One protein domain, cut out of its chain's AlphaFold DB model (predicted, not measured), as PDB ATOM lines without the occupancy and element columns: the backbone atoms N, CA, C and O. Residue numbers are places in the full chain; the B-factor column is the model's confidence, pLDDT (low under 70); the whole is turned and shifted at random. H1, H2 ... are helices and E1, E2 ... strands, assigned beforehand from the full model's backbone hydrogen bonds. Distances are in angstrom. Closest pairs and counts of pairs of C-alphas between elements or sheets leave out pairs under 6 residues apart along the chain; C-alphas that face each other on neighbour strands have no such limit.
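Overview. This is residues 31 to 95 of the 97 residues of an uncharacterized protein of Salegentibacter salegens (UniProt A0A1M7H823). With little regular structure, this is a loose, elongated chain: hairpin E1 and E2 at one end, H1 at the other, antiparallel pair E3 and E4 between. Residues 81 to 95 run back toward the hairpin, 93 to 94 pairing antiparallel with 47 to 48 of E2. The printed part has 65 residues, 21 in one named helix and four named strands, E1, E2, E3, H1, E4; class mixed. The C-alphas' radius of gyration is 13.7 A; they span 39 by 21 by 17 A.

Along the chain. E1, residues 35 to 37, begins at C-alpha (33.518, 55.395, 6.490). E2, residues 45 to 48, and H1, residues 58 to 64, each measure 10.0 A between end C-alphas; E3 is residues 51 to 54. E4, residues 78 to 80, ends at (26.615, 40.424, 0.257).

Arrangement. Within hydrogen-bond range are N 36 and O 45 of E1 and E2, 2.8 A, N 79 and O 53 of E4 and E3, 2.8 A, and every O i to N i+4 pair of H1. E2 runs on into E3 at 42 degrees.

Size, cuts and confidence. The printed part has no cut. The link H1 to E4 is long. Residues 67 to 71 have pLDDT under 70.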
ATOM      1  N   ASP A  31      31.303  61.496   3.615       95.69
ATOM      2  CA  ASP A  31      31.972  60.266   3.201       95.69
ATOM      3  C   ASP A  31      33.494  60.386   3.326       95.69
ATOM      4  O   ASP A  31      34.115  61.348   2.867       95.69
ATOM      5  N   GLY A  32      34.085  59.375   3.956       92.88
ATOM      6  CA  GLY A  32      35.503  59.052   3.869       92.88
ATOM      7  C   GLY A  32      35.753  57.978   2.806       92.88
ATOM      8  O   GLY A  32      34.920  57.726   1.944       92.88
ATOM      9  N   MET A  33      36.907  57.307   2.869       92.38
ATOM     10  CA  MET A  33      37.225  56.232   1.912       92.38
ATOM     11  C   MET A  33      36.393  54.960   2.128       92.38
ATOM     12  O   MET A  33      36.042  54.292   1.164       92.38
ATOM     13  N   VAL A  34      36.124  54.606   3.389       91.12
ATOM     14  CA  VAL A  34      35.384  53.391   3.801       91.12
ATOM     15  C   VAL A  34      34.443  53.663   4.983       91.12
ATOM     16  O   VAL A  34      33.942  52.745   5.629       91.12
ATOM     17  N   THR A  35      34.253  54.939   5.311       94.75
ATOM     18  CA  THR A  35      33.518  55.395   6.490       94.75
ATOM     19  C   THR A  35      32.499  56.446   6.098       94.75
ATOM     20  O   THR A  35      32.745  57.223   5.174       94.75
ATOM     21  N   ARG A  36      31.413  56.539   6.856       95.56
ATOM     22  CA  ARG A  36      30.401  57.580   6.728       95.56
ATOM     23  C   ARG A  36      30.134  58.200   8.092       95.56
ATOM     24  O   ARG A  36      29.933  57.504   9.076       95.56
ATOM     25  N   THR A  37      30.129  59.526   8.141       96.19
ATOM     26  CA  THR A  37      29.635  60.292   9.290       96.19
ATOM     27  C   THR A  37      28.237  60.789   8.957       96.19
ATOM     28  O   THR A  37      28.086  61.575   8.021       96.19
ATOM     29  N   GLN A  38      27.227  60.362   9.713       95.50
ATOM     30  CA  GLN A  38      25.835  60.777   9.520       95.50
ATOM     31  C   GLN A  38      25.095  60.863  10.861       95.50
ATOM     32  O   GLN A  38      25.493  60.173  11.799       95.50
ATOM     33  N   PRO A  39      24.046  61.699  10.978       95.88
ATOM     34  CA  PRO A  39      23.282  61.810  12.214       95.88
ATOM     35  C   PRO A  39      22.735  60.464  12.708       95.88
ATOM     36  O   PRO A  39      22.225  59.686  11.906       95.88
ATOM     37  N   GLY A  40      22.817  60.226  14.018       94.06
ATOM     38  CA  GLY A  40      22.386  58.985  14.674       94.06
ATOM     39  C   GLY A  40      23.455  57.892  14.766       94.06
ATOM     40  O   GLY A  40      23.285  56.976  15.560       94.06
ATOM     41  N   GLU A  41      24.569  58.019  14.033       94.88
ATOM     42  CA  GLU A  41      25.664  57.037  14.045       94.88
ATOM     43  C   GLU A  41      26.924  57.582  14.725       94.88
ATOM     44  O   GLU A  41      27.071  58.786  14.969       94.88
ATOM     45  N   ALA A  42      27.878  56.692  15.003       94.62
ATOM     46  CA  ALA A  42      29.191  57.083  15.495       94.62
ATOM     47  C   ALA A  42      29.987  57.876  14.440       94.62
ATOM     48  O   ALA A  42      29.866  57.692  13.226       94.62
ATOM     49  N   LEU A  43      30.860  58.768  14.909       94.56
ATOM     50  CA  LEU A  43      31.748  59.532  14.040       94.56
ATOM     51  C   LEU A  43      32.681  58.591  13.262       94.56
ATOM     52  O   LEU A  43      33.390  57.784  13.861       94.56
ATOM     53  N   ASN A  44      32.743  58.762  11.937       93.81
ATOM     54  CA  ASN A  44      33.531  57.921  11.026       93.81
ATOM     55  C   ASN A  44      33.238  56.419  11.157       93.81
ATOM     56  O   ASN A  44      34.151  55.599  11.043       93.81
ATOM     57  N   ALA A  45      31.974  56.057  11.366       93.69
ATOM     58  CA  ALA A  45      31.555  54.668  11.336       93.69
ATOM     59  C   ALA A  45      31.852  54.017   9.973       93.69
ATOM     60  O   ALA A  45      31.770  54.672   8.929       93.69
ATOM     61  N   TYR A  46      32.215  52.732   9.966       93.44
ATOM     62  CA  TYR A  46      32.407  51.987   8.720       93.44
ATOM     63  C   TYR A  46      31.075  51.824   8.001       93.44
ATOM     64  O   TYR A  46      30.079  51.464   8.620       93.44
ATOM     65  N   TYR A  47      31.065  52.064   6.694       92.38
ATOM     66  CA  TYR A  47      29.834  52.057   5.911       92.38
ATOM     67  C   TYR A  47      30.051  51.337   4.586       92.38
ATOM     68  O   TYR A  47      30.983  51.658   3.845       92.38
ATOM     69  N   GLY A  48      29.213  50.347   4.290       90.81
ATOM     70  CA  GLY A  48      29.370  49.526   3.095       90.81
ATOM     71  C   GLY A  48      28.409  48.344   3.037       90.81
ATOM     72  O   GLY A  48      27.364  48.332   3.686       90.81
ATOM     73  N   PHE A  49      28.770  47.346   2.232       90.12
ATOM     74  CA  PHE A  49      28.001  46.113   2.102       90.12
ATOM     75  C   PHE A  49      28.305  45.136   3.239       90.12
ATOM     76  O   PHE A  49      29.459  44.959   3.632       90.12
ATOM     77  N   VAL A  50      27.275  44.444   3.722       89.12
ATOM     78  CA  VAL A  50      27.425  43.401   4.743       89.12
ATOM     79  C   VAL A  50      27.709  42.071   4.066       89.12
ATOM     80  O   VAL A  50      26.879  41.573   3.310       89.12
ATOM     81  N   GLN A  51      28.865  41.471   4.342       89.88
ATOM     82  CA  GLN A  51      29.165  40.118   3.881       89.88
ATOM     83  C   GLN A  51      28.305  39.100   4.645       89.88
ATOM     84  O   GLN A  51      28.326  39.047   5.871       89.88
ATOM     85  N   GLU A  52      27.575  38.268   3.909       89.75
ATOM     86  CA  GLU A  52      26.774  37.166   4.449       89.75
ATOM     87  C   GLU A  52      27.450  35.804   4.240       89.75
ATOM     88  O   GLU A  52      27.213  34.866   4.998       89.75
ATOM     89  N   GLY A  53      28.334  35.687   3.247       91.81
ATOM     90  CA  GLY A  53      29.065  34.451   3.003       91.81
ATOM     91  C   GLY A  53      29.764  34.425   1.654       91.81
ATOM     92  O   GLY A  53      30.190  35.456   1.137       91.81
ATOM     93  N   ILE A  54      29.872  33.222   1.100       93.25
ATOM     94  CA  ILE A  54      30.417  32.934  -0.226       93.25
ATOM     95  C   ILE A  54      29.383  32.081  -0.957       93.25
ATOM     96  O   ILE A  54      28.899  31.108  -0.370       93.25
ATOM     97  N   TYR A  55      29.069  32.403  -2.211       92.25
ATOM     98  CA  TYR A  55      28.186  31.561  -3.022       92.25
ATOM     99  C   TYR A  55      28.804  30.175  -3.221       92.25
ATOM    100  O   TYR A  55      29.939  30.062  -3.682       92.25
ATOM    101  N   GLN A  56      28.076  29.111  -2.890       93.94
ATOM    102  CA  GLN A  56      28.561  27.735  -3.033       93.94
ATOM    103  C   GLN A  56      28.273  27.153  -4.419       93.94
ATOM    104  O   GLN A  56      28.982  26.254  -4.870       93.94
ATOM    105  N   ASN A  57      27.218  27.621  -5.087       91.62
ATOM    106  CA  ASN A  57      26.753  27.082  -6.363       91.62
ATOM    107  C   ASN A  57      25.905  28.108  -7.141       91.62
ATOM    108  O   ASN A  57      25.511  29.145  -6.612       91.62
ATOM    109  N   GLU A  58      25.627  27.800  -8.408       88.56
ATOM    110  CA  GLU A  58      24.869  28.663  -9.330       88.56
ATOM    111  C   GLU A  58      23.418  28.903  -8.883       88.56
ATOM    112  O   GLU A  58      22.844  29.954  -9.165       88.56
ATOM    113  N   GLN A  59      22.810  27.942  -8.175       88.69
ATOM    114  CA  GLN A  59      21.441  28.084  -7.679       88.69
ATOM    115  C   GLN A  59      21.365  29.179  -6.610       88.69
ATOM    116  O   GLN A  59      20.466  30.012  -6.667       88.69
ATOM    117  N   GLU A  60      22.336  29.238  -5.695       87.50
ATOM    118  CA  GLU A  60      22.404  30.302  -4.687       87.50
ATOM    119  C   GLU A  60      22.555  31.691  -5.315       87.50
ATOM    120  O   GLU A  60      21.956  32.645  -4.824       87.50
ATOM    121  N   VAL A  61      23.319  31.819  -6.404       85.94
ATOM    122  CA  VAL A  61      23.440  33.085  -7.144       85.94
ATOM    123  C   VAL A  61      22.090  33.481  -7.747       85.94
ATOM    124  O   VAL A  61      21.645  34.617  -7.581       85.94
ATOM    125  N   ALA A  62      21.429  32.541  -8.427       84.25
ATOM    126  CA  ALA A  62      20.175  32.787  -9.133       84.25
ATOM    127  C   ALA A  62      18.992  33.080  -8.195       84.25
ATOM    128  O   ALA A  62      18.131  33.888  -8.536       84.25
ATOM    129  N   GLU A  63      18.936  32.431  -7.029       84.88
ATOM    130  CA  GLU A  63      17.899  32.672  -6.017       84.88
ATOM    131  C   GLU A  63      18.100  33.999  -5.284       84.88
ATOM    132  O   GLU A  63      17.129  34.637  -4.885       84.88
ATOM    133  N   HIS A  64      19.354  34.411  -5.091       81.31
ATOM    134  CA  HIS A  64      19.680  35.577  -4.284       81.31
ATOM    135  C   HIS A  64      19.637  36.900  -5.065       81.31
ATOM    136  O   HIS A  64      19.368  37.941  -4.475       81.31
ATOM    137  N   LEU A  65      19.883  36.886  -6.379       78.94
ATOM    138  CA  LEU A  65      19.945  38.103  -7.192       78.94
ATOM    139  C   LEU A  65      18.845  38.130  -8.259       78.94
ATOM    140  O   LEU A  65      18.866  37.362  -9.220       78.94
ATOM    141  N   SER A  66      17.924  39.092  -8.159       71.44
ATOM    142  CA  SER A  66      16.900  39.354  -9.174       71.44
ATOM    143  C   SER A  66      17.225  40.606  -9.989       71.44
ATOM    144  O   SER A  66      16.725  41.707  -9.764       71.44
ATOM    145  N   GLY A  67      18.047  40.414 -11.020       62.03
ATOM    146  CA  GLY A  67      18.182  41.365 -12.118       62.03
ATOM    147  C   GLY A  67      19.164  42.512 -11.891       62.03
ATOM    148  O   GLY A  67      18.749  43.666 -11.825       62.03
ATOM    149  N   THR A  68      20.461  42.214 -11.978       54.16
ATOM    150  CA  THR A  68      21.371  42.940 -12.886       54.16
ATOM    151  C   THR A  68      22.553  42.026 -13.250       54.16
ATOM    152  O   THR A  68      23.239  41.561 -12.347       54.16
ATOM    153  N   PRO A  69      22.795  41.730 -14.540       51.69
ATOM    154  CA  PRO A  69      23.702  40.671 -14.982       51.69
ATOM    155  C   PRO A  69      25.124  41.182 -15.262       51.69
ATOM    156  O   PRO A  69      25.648  40.907 -16.341       51.69
ATOM    157  N   ASN A  70      25.747  41.985 -14.383       52.31
ATOM    158  CA  ASN A  70      27.170  42.266 -14.604       52.31
ATOM    159  C   ASN A  70      27.984  42.804 -13.409       52.31
ATOM    160  O   ASN A  70      27.636  43.858 -12.876       52.31
ATOM    161  N   PRO A  71      29.139  42.171 -13.104       54.69
ATOM    162  CA  PRO A  71      29.498  40.810 -13.523       54.69
ATOM    163  C   PRO A  71      28.512  39.796 -12.914       54.69
ATOM    164  O   PRO A  71      28.063  40.023 -11.791       54.69
ATOM    165  N   PRO A  72      28.131  38.716 -13.626       73.25
ATOM    166  CA  PRO A  72      27.390  37.633 -12.997       73.25
ATOM    167  C   PRO A  72      28.282  37.040 -11.906       73.25
ATOM    168  O   PRO A  72      29.385  36.568 -12.192       73.25
ATOM    169  N   GLN A  73      27.830  37.145 -10.661       81.38
ATOM    170  CA  GLN A  73      28.479  36.520  -9.521       81.38
ATOM    171  C   GLN A  73      28.587  35.019  -9.795       81.38
ATOM    172  O   GLN A  73      27.675  34.415 -10.352       81.38
ATOM    173  N   GLN A  74      29.714  34.429  -9.431       88.12
ATOM    174  CA  GLN A  74      29.989  33.013  -9.615       88.12
ATOM    175  C   GLN A  74      30.103  32.309  -8.263       88.12
ATOM    176  O   GLN A  74      30.373  32.949  -7.240       88.12
ATOM    177  N   PRO A  75      29.951  30.975  -8.235       91.12
ATOM    178  CA  PRO A  75      30.355  30.188  -7.080       91.12
ATOM    179  C   PRO A  75      31.795  30.533  -6.674       91.12
ATOM    180  O   PRO A  75      32.711  30.484  -7.495       91.12
ATOM    181  N   GLY A  76      31.993  30.891  -5.407       91.88
ATOM    182  CA  GLY A  76      33.261  31.392  -4.873       91.88
ATOM    183  C   GLY A  76      33.317  32.909  -4.660       91.88
ATOM    184  O   GLY A  76      34.150  33.361  -3.873       91.88
ATOM    185  N   ASP A  77      32.420  33.688  -5.271       90.69
ATOM    186  CA  ASP A  77      32.332  35.128  -5.023       90.69
ATOM    187  C   ASP A  77      31.695  35.439  -3.663       90.69
ATOM    188  O   ASP A  77      30.917  34.656  -3.101       90.69
ATOM    189  N   ILE A  78      32.006  36.629  -3.138       90.12
ATOM    190  CA  ILE A  78      31.412  37.134  -1.899       90.12
ATOM    191  C   ILE A  78      29.906  37.327  -2.088       90.12
ATOM    192  O   ILE A  78      29.452  38.034  -2.990       90.12
ATOM    193  N   LYS A  79      29.137  36.741  -1.172       89.62
ATOM    194  CA  LYS A  79      27.710  36.994  -1.020       89.62
ATOM    195  C   LYS A  79      27.518  38.157  -0.052       89.62
ATOM    196  O   LYS A  79      27.803  38.024   1.140       89.62
ATOM    197  N   PHE A  80      27.043  39.287  -0.560       90.25
ATOM    198  CA  PHE A  80      26.615  40.424   0.257       90.25
ATOM    199  C   PHE A  80      25.134  40.310   0.588       90.25
ATOM    200  O   PHE A  80      24.376  39.825  -0.235       90.25
ATOM    201  N   ARG A  81      24.712  40.762   1.766       88.88
ATOM    202  CA  ARG A  81      23.300  40.801   2.142       88.88
ATOM    203  C   ARG A  81      22.561  41.832   1.291       88.88
ATOM    204  O   ARG A  81      22.961  42.994   1.261       88.88
ATOM    205  N   ASP A  82      21.462  41.417   0.676       88.44
ATOM    206  CA  ASP A  82      20.448  42.333   0.165       88.44
ATOM    207  C   ASP A  82      19.667  42.935   1.345       88.44
ATOM    208  O   ASP A  82      19.008  42.227   2.110       88.44
ATOM    209  N   ILE A  83      19.809  44.245   1.541       88.19
ATOM    210  CA  ILE A  83      19.252  44.954   2.695       88.19
ATOM    211  C   ILE A  83      17.756  45.240   2.516       88.19
ATOM    212  O   ILE A  83      17.027  45.250   3.511       88.19
ATOM    213  N   ASN A  84      17.288  45.467   1.287       87.81
ATOM    214  CA  ASN A  84      15.908  45.873   1.012       87.81
ATOM    215  C   ASN A  84      15.040  44.739   0.433       87.81
ATOM    216  O   ASN A  84      13.814  44.874   0.401       87.81
ATOM    217  N   GLY A  85      15.650  43.618   0.039       85.25
ATOM    218  CA  GLY A  85      14.955  42.437  -0.466       85.25
ATOM    219  C   GLY A  85      14.476  42.565  -1.915       85.25
ATOM    220  O   GLY A  85      13.550  41.850  -2.303       85.25
ATOM    221  N   ASP A  86      15.035  43.487  -2.703       84.06
ATOM    222  CA  ASP A  86      14.699  43.695  -4.119       84.06
ATOM    223  C   ASP A  86      15.534  42.833  -5.092       84.06
ATOM    224  O   ASP A  86      15.366  42.906  -6.319       84.06
ATOM    225  N   GLY A  87      16.427  42.012  -4.534       81.50
ATOM    226  CA  GLY A  87      17.377  41.141  -5.209       81.50
ATOM    227  C   GLY A  87      18.516  41.888  -5.900       81.50
ATOM    228  O   GLY A  87      19.106  41.354  -6.847       81.50
ATOM    229  N   ARG A  88      18.835  43.116  -5.473       84.00
ATOM    230  CA  ARG A  88      20.002  43.887  -5.914       84.00
ATOM    231  C   ARG A  88      20.860  44.302  -4.730       84.00
ATOM    232  O   ARG A  88      20.395  44.744  -3.692       84.00
ATOM    233  N   ILE A  89      22.170  44.258  -4.940       84.12
ATOM    234  CA  ILE A  89      23.146  44.749  -3.965       84.12
ATOM    235  C   ILE A  89      23.454  46.215  -4.281       84.12
ATOM    236  O   ILE A  89      24.437  46.525  -4.954       84.12
ATOM    237  N   ASN A  90      22.561  47.117  -3.874       84.38
ATOM    238  CA  ASN A  90      22.692  48.565  -4.088       84.38
ATOM    239  C   ASN A  90      22.613  49.390  -2.791       84.38
ATOM    240  O   ASN A  90      23.074  50.531  -2.781       84.38
ATOM    241  N   ASP A  91      22.116  48.799  -1.707       84.25
ATOM    242  CA  ASP A  91      22.026  49.439  -0.402       84.25
ATOM    243  C   ASP A  91      23.231  49.114   0.483       84.25
ATOM    244  O   ASP A  91      23.706  47.979   0.566       84.25
ATOM    245  N   MET A  92      23.726  50.141   1.168       85.56
ATOM    246  CA  MET A  92      24.846  50.072   2.104       85.56
ATOM    247  C   MET A  92      24.371  50.508   3.488       85.56
ATOM    248  O   MET A  92      23.485  51.359   3.604       85.56
ATOM    249  N   ILE A  93      24.974  49.959   4.538       85.31
ATOM    250  CA  ILE A  93      24.639  50.283   5.929       85.31
ATOM    251  C   ILE A  93      25.902  50.448   6.773       85.31
ATOM    252  O   ILE A  93      27.006  50.120   6.324       85.31
ATOM    253  N   GLU A  94      25.738  50.960   7.995       85.12
ATOM    254  CA  GLU A  94      26.803  50.904   8.990       85.12
ATOM    255  C   GLU A  94      27.172  49.442   9.271       85.12
ATOM    256  O   GLU A  94      26.308  48.577   9.442       85.12
ATOM    257  N   ILE A  95      28.474  49.170   9.304       80.69
ATOM    258  CA  ILE A  95      29.016  47.849   9.599       80.69
ATOM    259  C   ILE A  95      29.527  47.847  11.039       80.69
ATOM    260  O   ILE A  95      30.562  48.441  11.347       80.69
TER     261      ILE A  95